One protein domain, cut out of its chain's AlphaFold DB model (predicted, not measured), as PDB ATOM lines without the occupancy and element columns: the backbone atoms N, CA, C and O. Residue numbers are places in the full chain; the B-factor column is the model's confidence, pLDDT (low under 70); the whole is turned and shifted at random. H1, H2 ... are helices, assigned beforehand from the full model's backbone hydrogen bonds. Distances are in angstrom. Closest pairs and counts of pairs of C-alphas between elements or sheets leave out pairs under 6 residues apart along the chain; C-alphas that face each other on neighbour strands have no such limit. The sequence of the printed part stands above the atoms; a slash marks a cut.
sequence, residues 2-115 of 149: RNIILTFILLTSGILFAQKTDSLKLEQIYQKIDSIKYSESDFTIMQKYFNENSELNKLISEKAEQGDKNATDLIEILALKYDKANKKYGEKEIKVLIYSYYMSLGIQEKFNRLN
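AT A GLANCE: This is residues 2 to 115 of the 149 residues of an uncharacterized protein of Cellulophaga baltica (UniProt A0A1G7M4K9). H1 and the long H7 run side by side in opposite ways through the middle; H3, H4, H5 and H6 form a mostly crossed layer on one side of this pair, and on the other side H2 meets the first part of H7, residues 92 to 99, with its last residues, 30 to 34, the two making a corner. The printed part has 114 residues with seven named helices, H1 to H7 in order, and no named strand, an all helix domain. It is compact, with a radius of gyration of the C-alphas of 13.9 A, and spans 36 by 29 by 29 A.

HOW THE PARTS SIT: H1, residues 2 to 17, touches H7, residues 91 to 115, at a shallow tilt of 31 degrees, opposite ways; the closest C-alphas, of Ile 9 and Ser 104, are 6.2 A apart. H2, residues 23 to 34, touches H7 with residues 30 to 34 alone, about perpendicular at 82 degrees; the closest C-alphas, of Ile 33 and Lys 95, are 6.6 A apart. H3, residues 40 to 52, touches H7 with residues 42 to 46 alone, at a steep tilt of 56 degrees; the closest C-alphas, of Phe 43 and Ile 98, are 6.2 A apart. H4, residues 54 to 65, touches H5, residues 69 to 79, with residues 60 to 64 alone; the closest C-alphas, of Ala 64 and Thr 72, are 4.9 A apart. H3 and H6, residues 82 to 89, only just touch, with 3 pairs of C-alphas within 8 A; the closest, of Glu 40 and Tyr 82, are 5.9 A apart. H4 and H7 are apart. O i to N i+4 pairs are all within hydrogen-bond range in H2 to H7, and 11 of 12 in H1.

IN THESE COORDINATES: H1 begins at C-alpha 2 (112.866, 140.832, 83.510) and is 23.6 A long; H7 is 36.2 A long and ends at C-alpha 115 (122.176, 147.153, 89.465).

THE WHOLE: The two C-alphas farthest apart, of Lys 87 and Asn 115, are 41.3 A apart. The printed part has no cut, and the six links are tight. Residues 19 to 25, of which 23 to 25 belong to H2, stand free. Residues 2 to 27 have pLDDT under 70.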
ATOM      1  N   ARG A   2     113.930 141.816  83.189       37.53
ATOM      2  CA  ARG A   2     112.866 140.832  83.510       37.53
ATOM      3  C   ARG A   2     113.118 139.378  83.044       37.53
ATOM      4  O   ARG A   2     112.843 138.456  83.798       37.53
ATOM      5  N   ASN A   3     113.761 139.164  81.890       43.88
ATOM      6  CA  ASN A   3     113.995 137.815  81.339       43.88
ATOM      7  C   ASN A   3     115.084 136.976  82.035       43.88
ATOM      8  O   ASN A   3     115.088 135.760  81.879       43.88
ATOM      9  N   ILE A   4     116.019 137.567  82.787       43.88
ATOM     10  CA  ILE A   4     117.153 136.805  83.354       43.88
ATOM     11  C   ILE A   4     116.699 135.932  84.530       43.88
ATOM     12  O   ILE A   4     117.125 134.786  84.645       43.88
ATOM     13  N   ILE A   5     115.788 136.445  85.359       46.22
ATOM     14  CA  ILE A   5     115.237 135.734  86.524       46.22
ATOM     15  C   ILE A   5     114.396 134.533  86.066       46.22
ATOM     16  O   ILE A   5     114.527 133.442  86.613       46.22
ATOM     17  N   LEU A   6     113.608 134.716  85.001       48.94
ATOM     18  CA  LEU A   6     112.770 133.682  84.384       48.94
ATOM     19  C   LEU A   6     113.605 132.524  83.824       48.94
ATOM     20  O   LEU A   6     113.336 131.358  84.111       48.94
ATOM     21  N   THR A   7     114.669 132.851  83.086       50.12
ATOM     22  CA  THR A   7     115.618 131.862  82.566       50.12
ATOM     23  C   THR A   7     116.347 131.145  83.700       50.12
ATOM     24  O   THR A   7     116.601 129.954  83.588       50.12
ATOM     25  N   PHE A   8     116.651 131.824  84.812       54.19
ATOM     26  CA  PHE A   8     117.346 131.210  85.943       54.19
ATOM     27  C   PHE A   8     116.454 130.244  86.729       54.19
ATOM     28  O   PHE A   8     116.917 129.164  87.071       54.19
ATOM     29  N   ILE A   9     115.178 130.581  86.956       56.88
ATOM     30  CA  ILE A   9     114.200 129.678  87.585       56.88
ATOM     31  C   ILE A   9     114.050 128.407  86.747       56.88
ATOM     32  O   ILE A   9     114.223 127.315  87.281       56.88
ATOM     33  N   LEU A  10     113.848 128.558  85.433       56.41
ATOM     34  CA  LEU A  10     113.739 127.438  84.493       56.41
ATOM     35  C   LEU A  10     115.035 126.640  84.344       56.41
ATOM     36  O   LEU A  10     114.989 125.426  84.174       56.41
ATOM     37  N   LEU A  11     116.194 127.298  84.428       54.69
ATOM     38  CA  LEU A  11     117.483 126.618  84.458       54.69
ATOM     39  C   LEU A  11     117.659 125.863  85.769       54.69
ATOM     40  O   LEU A  11     118.099 124.734  85.720       54.69
ATOM     41  N   THR A  12     117.302 126.410  86.932       55.12
ATOM     42  CA  THR A  12     117.446 125.693  88.210       55.12
ATOM     43  C   THR A  12     116.467 124.532  88.345       55.12
ATOM     44  O   THR A  12     116.887 123.453  88.755       55.12
ATOM     45  N   SER A  13     115.211 124.691  87.917       52.00
ATOM     46  CA  SER A  13     114.269 123.574  87.830       52.00
ATOM     47  C   SER A  13     114.751 122.560  86.791       52.00
ATOM     48  O   SER A  13     114.855 121.376  87.087       52.00
ATOM     49  N   GLY A  14     115.173 123.019  85.613       49.91
ATOM     50  CA  GLY A  14     115.742 122.181  84.561       49.91
ATOM     51  C   GLY A  14     117.023 121.453  84.972       49.91
ATOM     52  O   GLY A  14     117.187 120.311  84.589       49.91
ATOM     53  N   ILE A  15     117.903 122.049  85.777       49.72
ATOM     54  CA  ILE A  15     119.153 121.460  86.296       49.72
ATOM     55  C   ILE A  15     118.862 120.394  87.360       49.72
ATOM     56  O   ILE A  15     119.604 119.419  87.464       49.72
ATOM     57  N   LEU A  16     117.792 120.561  88.140       49.94
ATOM     58  CA  LEU A  16     117.395 119.604  89.178       49.94
ATOM     59  C   LEU A  16     116.615 118.419  88.588       49.94
ATOM     60  O   LEU A  16     116.765 117.300  89.074       49.94
ATOM     61  N   PHE A  17     115.878 118.634  87.493       49.50
ATOM     62  CA  PHE A  17     115.246 117.565  86.713       49.50
ATOM     63  C   PHE A  17     116.167 116.958  85.630       49.50
ATOM     64  O   PHE A  17     115.942 115.829  85.190       49.50
ATOM     65  N   ALA A  18     117.228 117.651  85.200       45.00
ATOM     66  CA  ALA A  18     118.195 117.145  84.225       45.00
ATOM     67  C   ALA A  18     119.350 116.399  84.902       45.00
ATOM     68  O   ALA A  18     120.138 116.941  85.674       45.00
ATOM     69  N   GLN A  19     119.524 115.151  84.481       46.00
ATOM     70  CA  GLN A  19     120.527 114.179  84.925       46.00
ATOM     71  C   GLN A  19     122.004 114.541  84.601       46.00
ATOM     72  O   GLN A  19     122.837 113.644  84.507       46.00
ATOM     73  N   LYS A  20     122.369 115.816  84.387       45.62
ATOM     74  CA  LYS A  20     123.732 116.238  83.977       45.62
ATOM     75  C   LYS A  20     124.404 117.260  84.901       45.62
ATOM     76  O   LYS A  20     125.354 117.928  84.497       45.62
ATOM     77  N   THR A  21     123.946 117.376  86.141       53.47
ATOM     78  CA  THR A  21     124.715 118.057  87.191       53.47
ATOM     79  C   THR A  21     125.769 117.091  87.725       53.47
ATOM     80  O   THR A  21     125.470 115.915  87.909       53.47
ATOM     81  N   ASP A  22     126.992 117.572  87.963       59.50
ATOM     82  CA  ASP A  22     128.030 116.826  88.689       59.50
ATOM     83  C   ASP A  22     127.408 116.192  89.946       59.50
ATOM     84  O   ASP A  22     126.834 116.905  90.778       59.50
ATOM     85  N   SER A  23     127.429 114.858  90.033       61.00
ATOM     86  CA  SER A  23     126.615 114.087  90.986       61.00
ATOM     87  C   SER A  23     126.867 114.513  92.430       61.00
ATOM     88  O   SER A  23     125.937 114.574  93.232       61.00
ATOM     89  N   LEU A  24     128.103 114.915  92.725       60.72
ATOM     90  CA  LEU A  24     128.546 115.364  94.039       60.72
ATOM     91  C   LEU A  24     127.923 116.714  94.438       60.72
ATOM     92  O   LEU A  24     127.557 116.924  95.593       60.72
ATOM     93  N   LYS A  25     127.732 117.625  93.475       66.44
ATOM     94  CA  LYS A  25     127.044 118.909  93.705       66.44
ATOM     95  C   LYS A  25     125.543 118.716  93.869       66.44
ATOM     96  O   LYS A  25     124.919 119.406  94.673       66.44
ATOM     97  N   LEU A  26     124.965 117.781  93.119       67.06
ATOM     98  CA  LEU A  26     123.547 117.456  93.214       67.06
ATOM     99  C   LEU A  26     123.209 116.850  94.586       67.06
ATOM    100  O   LEU A  26     122.224 117.238  95.210       67.06
ATOM    101  N   GLU A  27     124.061 115.959  95.088       68.31
ATOM    102  CA  GLU A  27     123.902 115.345  96.406       68.31
ATOM    103  C   GLU A  27     123.997 116.372  97.542       68.31
ATOM    104  O   GLU A  27     123.154 116.377  98.437       68.31
ATOM    105  N   GLN A  28     124.938 117.319  97.465       72.69
ATOM    106  CA  GLN A  28     125.031 118.432  98.419       72.69
ATOM    107  C   GLN A  28     123.781 119.321  98.414       72.69
ATOM    108  O   GLN A  28     123.328 119.769  99.470       72.69
ATOM    109  N   ILE A  29     123.206 119.584  97.234       73.69
ATOM    110  CA  ILE A  29     121.954 120.336  97.122       73.69
ATOM    111  C   ILE A  29     120.814 119.558  97.785       73.69
ATOM    112  O   ILE A  29     120.080 120.144  98.577       73.69
ATOM    113  N   TYR A  30     120.699 118.250  97.536       74.12
ATOM    114  CA  TYR A  30     119.674 117.428  98.180       74.12
ATOM    115  C   TYR A  30     119.834 117.365  99.697       74.12
ATOM    116  O   TYR A  30     118.862 117.607 100.400       74.12
ATOM    117  N   GLN A  31     121.048 117.162 100.213       80.00
ATOM    118  CA  GLN A  31     121.308 117.188 101.657       80.00
ATOM    119  C   GLN A  31     120.883 118.519 102.290       80.00
ATOM    120  O   GLN A  31     120.279 118.549 103.363       80.00
ATOM    121  N   LYS A  32     121.161 119.634 101.607       82.81
ATOM    122  CA  LYS A  32     120.741 120.957 102.068       82.81
ATOM    123  C   LYS A  32     119.219 121.105 102.050       82.81
ATOM    124  O   LYS A  32     118.665 121.612 103.019       82.81
ATOM    125  N   ILE A  33     118.549 120.657 100.991       83.50
ATOM    126  CA  ILE A  33     117.084 120.697 100.875       83.50
ATOM    127  C   ILE A  33     116.430 119.834 101.959       83.50
ATOM    128  O   ILE A  33     115.513 120.299 102.630       83.50
ATOM    129  N   ASP A  34     116.932 118.620 102.182       81.56
ATOM    130  CA  ASP A  34     116.397 117.677 103.168       81.56
ATOM    131  C   ASP A  34     116.535 118.195 104.606       81.56
ATOM    132  O   ASP A  34     115.688 117.908 105.454       81.56
ATOM    133  N   SER A  35     117.559 119.012 104.878       87.12
ATOM    134  CA  SER A  35     117.736 119.671 106.179       87.12
ATOM    135  C   SER A  35     116.704 120.772 106.469       87.12
ATOM    136  O   SER A  35     116.545 121.177 107.622       87.12
ATOM    137  N   ILE A  36     115.987 121.254 105.447       86.69
ATOM    138  CA  ILE A  36     115.008 122.336 105.568       86.69
ATOM    139  C   ILE A  36     113.598 121.744 105.650       86.69
ATOM    140  O   ILE A  36     113.172 120.927 104.831       86.69
ATOM    141  N   LYS A  37     112.829 122.191 106.647       89.06
ATOM    142  CA  LYS A  37     111.404 121.867 106.754       89.06
ATOM    143  C   LYS A  37     110.590 122.943 106.048       89.06
ATOM    144  O   LYS A  37     110.466 124.047 106.568       89.06
ATOM    145  N   TYR A  38     110.042 122.596 104.889       88.12
ATOM    146  CA  TYR A  38     109.061 123.421 104.191       88.12
ATOM    147  C   TYR A  38     107.641 123.046 104.611       88.12
ATOM    148  O   TYR A  38     107.344 121.887 104.906       88.12
ATOM    149  N   SER A  39     106.777 124.050 104.654       92.44
ATOM    150  CA  SER A  39     105.372 123.956 105.032       92.44
ATOM    151  C   SER A  39     104.448 124.064 103.816       92.44
ATOM    152  O   SER A  39     104.838 124.532 102.746       92.44
ATOM    153  N   GLU A  40     103.174 123.708 103.999       95.56
ATOM    154  CA  GLU A  40     102.115 123.991 103.017       95.56
ATOM    155  C   GLU A  40     102.007 125.494 102.696       95.56
ATOM    156  O   GLU A  40     101.696 125.882 101.565       95.56
ATOM    157  N   SER A  41     102.305 126.358 103.673       96.69
ATOM    158  CA  SER A  41     102.328 127.805 103.461       96.69
ATOM    159  C   SER A  41     103.417 128.200 102.465       96.69
ATOM    160  O   SER A  41     103.154 129.004 101.573       96.69
ATOM    161  N   ASP A  42     104.614 127.618 102.563       95.38
ATOM    162  CA  ASP A  42     105.714 127.894 101.629       95.38
ATOM    163  C   ASP A  42     105.356 127.451 100.206       95.38
ATOM    164  O   ASP A  42     105.601 128.173  99.238       95.38
ATOM    165  N   PHE A  43     104.689 126.301 100.081       94.94
ATOM    166  CA  PHE A  43     104.153 125.831  98.806       94.94
ATOM    167  C   PHE A  43     103.108 126.792  98.223       94.94
ATOM    168  O   PHE A  43     103.154 127.113  97.037       94.94
ATOM    169  N   THR A  44     102.196 127.296  99.056       96.31
ATOM    170  CA  THR A  44     101.152 128.244  98.637       96.31
ATOM    171  C   THR A  44     101.748 129.583  98.201       96.31
ATOM    172  O   THR A  44     101.329 130.156  97.197       96.31
ATOM    173  N   ILE A  45     102.758 130.076  98.925       95.00
ATOM    174  CA  ILE A  45     103.494 131.300  98.578       95.00
ATOM    175  C   ILE A  45     104.191 131.131  97.223       95.00
ATOM    176  O   ILE A  45     104.051 131.989  96.349       95.00
ATOM    177  N   MET A  46     104.889 130.009  97.028       91.56
ATOM    178  CA  MET A  46     105.508 129.662  95.752       91.56
ATOM    179  C   MET A  46     104.461 129.613  94.631       91.56
ATOM    180  O   MET A  46     104.622 130.292  93.619       91.56
ATOM    181  N   GLN A  47     103.365 128.868  94.809       92.56
ATOM    182  CA  GLN A  47     102.290 128.770  93.815       92.56
ATOM    183  C   GLN A  47     101.754 130.137  93.409       92.56
ATOM    184  O   GLN A  47     101.633 130.432  92.220       92.56
ATOM    185  N   LYS A  48     101.471 130.988  94.397       92.06
ATOM    186  CA  LYS A  48     101.000 132.349  94.166       92.06
ATOM    187  C   LYS A  48     101.999 133.146  93.326       92.06
ATOM    188  O   LYS A  48     101.597 133.746  92.335       92.06
ATOM    189  N   TYR A  49     103.291 133.094  93.659       87.75
ATOM    190  CA  TYR A  49     104.337 133.777  92.894       87.75
ATOM    191  C   TYR A  49     104.369 133.347  91.421       87.75
ATOM    192  O   TYR A  49     104.414 134.200  90.534       87.75
ATOM    193  N   PHE A  50     104.329 132.040  91.148       84.50
ATOM    194  CA  PHE A  50     104.349 131.534  89.774       84.50
ATOM    195  C   PHE A  50     103.078 131.905  89.001       84.50
ATOM    196  O   PHE A  50     103.167 132.306  87.841       84.50
ATOM    197  N   ASN A  51     101.910 131.825  89.644       85.31
ATOM    198  CA  ASN A  51     100.622 132.093  89.002       85.31
ATOM    199  C   ASN A  51     100.378 133.589  88.745       85.31
ATOM    200  O   ASN A  51      99.787 133.943  87.726       85.31
ATOM    201  N   GLU A  52     100.837 134.471  89.638       87.25
ATOM    202  CA  GLU A  52     100.685 135.928  89.494       87.25
ATOM    203  C   GLU A  52     101.714 136.544  88.532       87.25
ATOM    204  O   GLU A  52     101.506 137.642  88.010       87.25
ATOM    205  N   ASN A  53     102.818 135.847  88.255       83.94
ATOM    206  CA  ASN A  53     103.834 136.311  87.321       83.94
ATOM    207  C   ASN A  53     103.477 135.915  85.877       83.94
ATOM    208  O   ASN A  53     103.841 134.844  85.393       83.94
ATOM    209  N   SER A  54     102.774 136.809  85.176       81.88
ATOM    210  CA  SER A  54     102.269 136.563  83.817       81.88
ATOM    211  C   SER A  54     103.355 136.226  82.788       81.88
ATOM    212  O   SER A  54     103.117 135.407  81.902       81.88
ATOM    213  N   GLU A  55     104.554 136.805  82.904       81.12
ATOM    214  CA  GLU A  55     105.678 136.495  82.009       81.12
ATOM    215  C   GLU A  55     106.240 135.093  82.274       81.12
ATOM    216  O   GLU A  55     106.526 134.356  81.331       81.12
ATOM    217  N   LEU A  56     106.349 134.701  83.548       78.88
ATOM    218  CA  LEU A  56     106.792 133.363  83.942       78.88
ATOM    219  C   LEU A  56     105.804 132.295  83.500       78.88
ATOM    220  O   LEU A  56     106.203 131.296  82.910       78.88
ATOM    221  N   ASN A  57     104.517 132.536  83.731       81.81
ATOM    222  CA  ASN A  57     103.459 131.621  83.339       81.81
ATOM    223  C   ASN A  57     103.419 131.433  81.812       81.81
ATOM    224  O   ASN A  57     103.373 130.302  81.323       81.81
ATOM    225  N   LYS A  58     103.558 132.527  81.047       86.88
ATOM    226  CA  LYS A  58     103.666 132.467  79.584       86.88
ATOM    227  C   LYS A  58     104.860 131.621  79.140       86.88
ATOM    228  O   LYS A  58     104.699 130.741  78.304       86.88
ATOM    229  N   LEU A  59     106.038 131.846  79.722       83.69
ATOM    230  CA  LEU A  59     107.250 131.117  79.349       83.69
ATOM    231  C   LEU A  59     107.175 129.622  79.700       83.69
ATOM    232  O   LEU A  59     107.602 128.786  78.908       83.69
ATOM    233  N   ILE A  60     106.628 129.276  80.869       84.00
ATOM    234  CA  ILE A  60     106.403 127.879  81.265       84.00
ATOM    235  C   ILE A  60     105.415 127.217  80.294       84.00
ATOM    236  O   ILE A  60     105.673 126.111  79.825       84.00
ATOM    237  N   SER A  61     104.328 127.907  79.941       87.12
ATOM    238  CA  SER A  61     103.329 127.405  78.989       87.12
ATOM    239  C   SER A  61     103.934 127.164  77.604       87.12
ATOM    240  O   SER A  61     103.801 126.070  77.064       87.12
ATOM    241  N   GLU A  62     104.698 128.123  77.071       88.06
ATOM    242  CA  GLU A  62     105.404 127.974  75.789       88.06
ATOM    243  C   GLU A  62     106.374 126.782  75.800       88.06
ATOM    244  O   GLU A  62     106.513 126.071  74.803       88.06
ATOM    245  N   LYS A  63     107.054 126.532  76.926       83.69
ATOM    246  CA  LYS A  63     107.946 125.375  77.075       83.69
ATOM    247  C   LYS A  63     107.183 124.057  77.123       83.69
ATOM    248  O   LYS A  63     107.605 123.098  76.478       83.69
ATOM    249  N   ALA A  64     106.057 124.013  77.828       85.00
ATOM    250  CA  ALA A  64     105.193 122.839  77.863       85.00
ATOM    251  C   ALA A  64     104.626 122.517  76.467       85.00
ATOM    252  O   ALA A  64     104.676 121.368  76.036       85.00
ATOM    253  N   GLU A  65     104.192 123.532  75.712       92.00
ATOM    254  CA  GLU A  65     103.741 123.392  74.317       92.00
ATOM    255  C   GLU A  65     104.850 122.880  73.383       92.00
ATOM    256  O   GLU A  65     104.583 122.124  72.450       92.00
ATOM    257  N   GLN A  66     106.110 123.232  73.661       90.00
ATOM    258  CA  GLN A  66     107.292 122.704  72.966       90.00
ATOM    259  C   GLN A  66     107.651 121.260  73.368       90.00
ATOM    260  O   GLN A  66     108.624 120.706  72.853       90.00
ATOM    261  N   GLY A  67     106.888 120.637  74.269       81.38
ATOM    262  CA  GLY A  67     107.100 119.265  74.730       81.38
ATOM    263  C   GLY A  67     108.079 119.129  75.898       81.38
ATOM    264  O   GLY A  67     108.532 118.018  76.184       81.38
ATOM    265  N   ASP A  68     108.419 120.225  76.586       80.06
ATOM    266  CA  ASP A  68     109.205 120.160  77.819       80.06
ATOM    267  C   ASP A  68     108.369 119.518  78.939       80.06
ATOM    268  O   ASP A  68     107.391 120.084  79.446       80.06
ATOM    269  N   LYS A  69     108.773 118.306  79.333       78.31
ATOM    270  CA  LYS A  69     108.108 117.540  80.389       78.31
ATOM    271  C   LYS A  69     108.190 118.235  81.743       78.31
ATOM    272  O   LYS A  69     107.206 118.226  82.469       78.31
ATOM    273  N   ASN A  70     109.301 118.904  82.049       79.50
ATOM    274  CA  ASN A  70     109.474 119.587  83.331       79.50
ATOM    275  C   ASN A  70     108.552 120.804  83.428       79.50
ATOM    276  O   ASN A  70     108.023 121.100  84.495       79.50
ATOM    277  N   ALA A  71     108.346 121.507  82.312       83.25
ATOM    278  CA  ALA A  71     107.392 122.607  82.255       83.25
ATOM    279  C   ALA A  71     105.948 122.105  82.409       83.25
ATOM    280  O   ALA A  71     105.170 122.696  83.153       83.25
ATOM    281  N   THR A  72     105.616 120.981  81.769       85.25
ATOM    282  CA  THR A  72     104.310 120.320  81.926       85.25
ATOM    283  C   THR A  72     104.060 119.900  83.377       85.25
ATOM    284  O   THR A  72     103.018 120.230  83.942       85.25
ATOM    285  N   ASP A  73     105.031 119.230  84.002       84.75
ATOM    286  CA  ASP A  73     104.949 118.803  85.400       84.75
ATOM    287  C   ASP A  73     104.836 119.997  86.349       84.75
ATOM    288  O   ASP A  73     104.042 119.970  87.286       84.75
ATOM    289  N   LEU A  74     105.572 121.081  86.086       87.00
ATOM    290  CA  LEU A  74     105.472 122.303  86.877       87.00
ATOM    291  C   LEU A  74     104.062 122.904  86.807       87.00
ATOM    292  O   LEU A  74     103.513 123.245  87.851       87.00
ATOM    293  N   ILE A  75     103.449 122.992  85.621       89.62
ATOM    294  CA  ILE A  75     102.062 123.470  85.475       89.62
ATOM    295  C   ILE A  75     101.107 122.602  86.293       89.62
ATOM    296  O   ILE A  75     100.254 123.126  87.013       89.62
ATOM    297  N   GLU A  76     101.256 121.280  86.218       91.12
ATOM    298  CA  GLU A  76     100.397 120.369  86.965       91.12
ATOM    299  C   GLU A  76     100.580 120.524  88.484       91.12
ATOM    300  O   GLU A  76      99.594 120.639  89.214       91.12
ATOM    301  N   ILE A  77     101.820 120.602  88.973       90.50
ATOM    302  CA  ILE A  77     102.116 120.835  90.393       90.50
ATOM    303  C   ILE A  77     101.497 122.156  90.867       90.50
ATOM    304  O   ILE A  77     100.889 122.209  91.939       90.50
ATOM    305  N   LEU A  78     101.600 123.218  90.065       90.25
ATOM    306  CA  LEU A  78     101.049 124.538  90.385       90.25
ATOM    307  C   LEU A  78      99.509 124.575  90.412       90.25
ATOM    308  O   LEU A  78      98.943 125.494  91.003       90.25
ATOM    309  N   ALA A  79      98.831 123.580  89.831       93.56
ATOM    310  CA  ALA A  79      97.373 123.448  89.857       93.56
ATOM    311  C   ALA A  79      96.845 122.601  91.036       93.56
ATOM    312  O   ALA A  79      95.643 122.601  91.321       93.56
ATOM    313  N   LEU A  80      97.711 121.853  91.724       95.44
ATOM    314  CA  LEU A  80      97.326 120.935  92.799       95.44
ATOM    315  C   LEU A  80      97.398 121.589  94.184       95.44
ATOM    316  O   LEU A  80      98.206 122.469  94.442       95.44
ATOM    317  N   LYS A  81      96.592 121.104  95.135       96.19
ATOM    318  CA  LYS A  81      96.809 121.406  96.563       96.19
ATOM    319  C   LYS A  81      98.069 120.697  97.065       96.19
ATOM    320  O   LYS A  81      98.368 119.612  96.565       96.19
ATOM    321  N   TYR A  82      98.724 121.241  98.093       94.50
ATOM    322  CA  TYR A  82      99.975 120.712  98.653       94.50
ATOM    323  C   TYR A  82      99.942 119.198  98.903       94.50
ATOM    324  O   TYR A  82     100.754 118.471  98.340       94.50
ATOM    325  N   ASP A  83      98.940 118.694  99.630       96.12
ATOM    326  CA  ASP A  83      98.815 117.255  99.913       96.12
ATOM    327  C   ASP A  83      98.684 116.397  98.647       96.12
ATOM    328  O   ASP A  83      99.209 115.285  98.572       96.12
ATOM    329  N   LYS A  84      97.987 116.909  97.623       97.06
ATOM    330  CA  LYS A  84      97.817 116.206  96.344       97.06
ATOM    331  C   LYS A  84      99.103 116.220  95.526       97.06
ATOM    332  O   LYS A  84      99.442 115.199  94.935       97.06
ATOM    333  N   ALA A  85      99.802 117.353  95.509       90.75
ATOM    334  CA  ALA A  85     101.089 117.499  94.847       90.75
ATOM    335  C   ALA A  85     102.127 116.565  95.489       90.75
ATOM    336  O   ALA A  85     102.722 115.753  94.788       90.75
ATOM    337  N   ASN A  86     102.232 116.569  96.822       90.75
ATOM    338  CA  ASN A  86     103.092 115.655  97.577       90.75
ATOM    339  C   ASN A  86     102.764 114.186  97.317       90.75
ATOM    340  O   ASN A  86     103.667 113.385  97.097       90.75
ATOM    341  N   LYS A  87     101.478 113.816  97.312       94.94
ATOM    342  CA  LYS A  87     101.071 112.430  97.055       94.94
ATOM    343  C   LYS A  87     101.442 111.957  95.646       94.94
ATOM    344  O   LYS A  87     101.739 110.780  95.473       94.94
ATOM    345  N   LYS A  88     101.367 112.840  94.644       91.00
ATOM    346  CA  LYS A  88     101.628 112.491  93.241       91.00
ATOM    347  C   LYS A  88     103.116 112.544  92.886       91.00
ATOM    348  O   LYS A  88     103.591 111.639  92.209       91.00
ATOM    349  N   TYR A  89     103.818 113.589  93.315       84.19
ATOM    350  CA  TYR A  89     105.190 113.879  92.892       84.19
ATOM    351  C   TYR A  89     106.248 113.516  93.929       84.19
ATOM    352  O   TYR A  89     107.395 113.341  93.550       84.19
ATOM    353  N   GLY A  90     105.867 113.352  95.197       85.75
ATOM    354  CA  GLY A  90     106.795 113.085  96.290       85.75
ATOM    355  C   GLY A  90     107.224 114.351  97.031       85.75
ATOM    356  O   GLY A  90     107.298 115.444  96.474       85.75
ATOM    357  N   GLU A  91     107.506 114.199  98.327       85.94
ATOM    358  CA  GLU A  91     107.926 115.309  99.193       85.94
ATOM    359  C   GLU A  91     109.229 115.955  98.701       85.94
ATOM    360  O   GLU A  91     109.382 117.174  98.748       85.94
ATOM    361  N   LYS A  92     110.169 115.145  98.206       81.19
ATOM    362  CA  LYS A  92     111.484 115.612  97.763       81.19
ATOM    363  C   LYS A  92     111.361 116.591  96.596       81.19
ATOM    364  O   LYS A  92     111.955 117.665  96.628       81.19
ATOM    365  N   GLU A  93     110.555 116.254  95.603       80.12
ATOM    366  CA  GLU A  93     110.292 117.049  94.407       80.12
ATOM    367  C   GLU A  93     109.626 118.381  94.770       80.12
ATOM    368  O   GLU A  93     110.028 119.443  94.286       80.12
ATOM    369  N   ILE A  94     108.663 118.356  95.693       87.00
ATOM    370  CA  ILE A  94     108.014 119.575  96.181       87.00
ATOM    371  C   ILE A  94     109.001 120.457  96.955       87.00
ATOM    372  O   ILE A  94     109.068 121.664  96.709       87.00
ATOM    373  N   LYS A  95     109.834 119.879  97.828       86.00
ATOM    374  CA  LYS A  95     110.886 120.622  98.541       86.00
ATOM    375  C   LYS A  95     111.895 121.259  97.585       86.00
ATOM    376  O   LYS A  95     112.314 122.394  97.806       86.00
ATOM    377  N   VAL A  96     112.264 120.560  96.514       81.19
ATOM    378  CA  VAL A  96     113.160 121.065  95.464       81.19
ATOM    379  C   VAL A  96     112.576 122.298  94.778       81.19
ATOM    380  O   VAL A  96     113.291 123.283  94.572       81.19
ATOM    381  N   LEU A  97     111.281 122.281  94.461       83.12
ATOM    382  CA  LEU A  97     110.604 123.427  93.853       83.12
ATOM    383  C   LEU A  97     110.559 124.631  94.796       83.12
ATOM    384  O   LEU A  97     110.942 125.734  94.399       83.12
ATOM    385  N   ILE A  98     110.187 124.413  96.058       88.62
ATOM    386  CA  ILE A  98     110.135 125.477  97.069       88.62
ATOM    387  C   ILE A  98     111.536 126.064  97.314       88.62
ATOM    388  O   ILE A  98     111.707 127.284  97.359       88.62
ATOM    389  N   TYR A  99     112.567 125.219  97.404       84.94
ATOM    390  CA  TYR A  99     113.953 125.671  97.535       84.94
ATOM    391  C   TYR A  99     114.392 126.520  96.336       84.94
ATOM    392  O   TYR A  99     114.984 127.588  96.510       84.94
ATOM    393  N   SER A 100     114.076 126.071  95.119       78.56
ATOM    394  CA  SER A 100     114.411 126.786  93.882       78.56
ATOM    395  C   SER A 100     113.745 128.160  93.831       78.56
ATOM    396  O   SER A 100     114.390 129.147  93.474       78.56
ATOM    397  N   TYR A 101     112.490 128.249  94.275       85.50
ATOM    398  CA  TYR A 101     111.780 129.513  94.435       85.50
ATOM    399  C   TYR A 101     112.517 130.482  95.372       85.50
ATOM    400  O   TYR A 101     112.870 131.583  94.945       85.50
ATOM    401  N   TYR A 102     112.838 130.082  96.606       85.44
ATOM    402  CA  TYR A 102     113.536 130.974  97.543       85.44
ATOM    403  C   TYR A 102     114.942 131.359  97.071       85.44
ATOM    404  O   TYR A 102     115.363 132.506  97.233       85.44
ATOM    405  N   MET A 103     115.659 130.430  96.438       82.12
ATOM    406  CA  MET A 103     116.950 130.728  95.820       82.12
ATOM    407  C   MET A 103     116.817 131.780  94.717       82.12
ATOM    408  O   MET A 103     117.638 132.696  94.651       82.12
ATOM    409  N   SER A 104     115.778 131.687  93.885       76.75
ATOM    410  CA  SER A 104     115.528 132.664  92.824       76.75
ATOM    411  C   SER A 104     115.265 134.069  93.372       76.75
ATOM    412  O   SER A 104     115.841 135.032  92.863       76.75
ATOM    413  N   LEU A 105     114.500 134.188  94.465       82.38
ATOM    414  CA  LEU A 105     114.254 135.469  95.130       82.38
ATOM    415  C   LEU A 105     115.545 136.079  95.676       82.38
ATOM    416  O   LEU A 105     115.836 137.247  95.424       82.38
ATOM    417  N   GLY A 106     116.371 135.279  96.357       78.81
ATOM    418  CA  GLY A 106     117.654 135.747  96.884       78.81
ATOM    419  C   GLY A 106     118.624 136.200  95.786       78.81
ATOM    420  O   GLY A 106     119.387 137.149  95.973       78.81
ATOM    421  N   ILE A 107     118.601 135.551  94.618       77.12
ATOM    422  CA  ILE A 107     119.387 135.977  93.451       77.12
ATOM    423  C   ILE A 107     118.839 137.285  92.878       77.12
ATOM    424  O   ILE A 107     119.621 138.191  92.595       77.12
ATOM    425  N   GLN A 108     117.517 137.407  92.744       77.81
ATOM    426  CA  GLN A 108     116.868 138.630  92.276       77.81
ATOM    427  C   GLN A 108     117.218 139.825  93.171       77.81
ATOM    428  O   GLN A 108     117.579 140.884  92.661       77.81
ATOM    429  N   GLU A 109     117.186 139.658  94.492       80.81
ATOM    430  CA  GLU A 109     117.592 140.707  95.431       80.81
ATOM    431  C   GLU A 109     119.052 141.123  95.244       80.81
ATOM    432  O   GLU A 109     119.352 142.315  95.180       80.81
ATOM    433  N   LYS A 110     119.969 140.155  95.117       78.94
ATOM    434  CA  LYS A 110     121.390 140.442  94.867       78.94
ATOM    435  C   LYS A 110     121.592 141.191  93.557       78.94
ATOM    436  O   LYS A 110     122.359 142.147  93.519       78.94
ATOM    437  N   PHE A 111     120.896 140.781  92.502       77.31
ATOM    438  CA  PHE A 111     120.992 141.429  91.200       77.31
ATOM    439  C   PHE A 111     120.443 142.859  91.236       77.31
ATOM    440  O   PHE A 111     121.078 143.767  90.710       77.31
ATOM    441  N   ASN A 112     119.318 143.086  91.919       79.69
ATOM    442  CA  ASN A 112     118.759 144.425  92.103       79.69
ATOM    443  C   ASN A 112     119.717 145.349  92.867       79.69
ATOM    444  O   ASN A 112     119.858 146.511  92.494       79.69
ATOM    445  N   ARG A 113     120.398 144.834  93.900       86.00
ATOM    446  CA  ARG A 113     121.433 145.590  94.628       86.00
ATOM    447  C   ARG A 113     122.596 145.960  93.711       86.00
ATOM    448  O   ARG A 113     122.897 147.137  93.587       86.00
ATOM    449  N   LEU A 114     123.156 144.982  92.996       85.06
ATOM    450  CA  LEU A 114     124.241 145.222  92.039       85.06
ATOM    451  C   LEU A 114     123.859 146.257  90.977       85.06
ATOM    452  O   LEU A 114     124.666 147.113  90.638       85.06
ATOM    453  N   ASN A 115     122.631 146.193  90.460       85.25
ATOM    454  CA  ASN A 115     122.176 147.153  89.465       85.25
ATOM    455  C   ASN A 115     122.032 148.563  90.055       85.25
ATOM    456  O   ASN A 115     122.436 149.528  89.420       85.25
TER     457      ASN A 115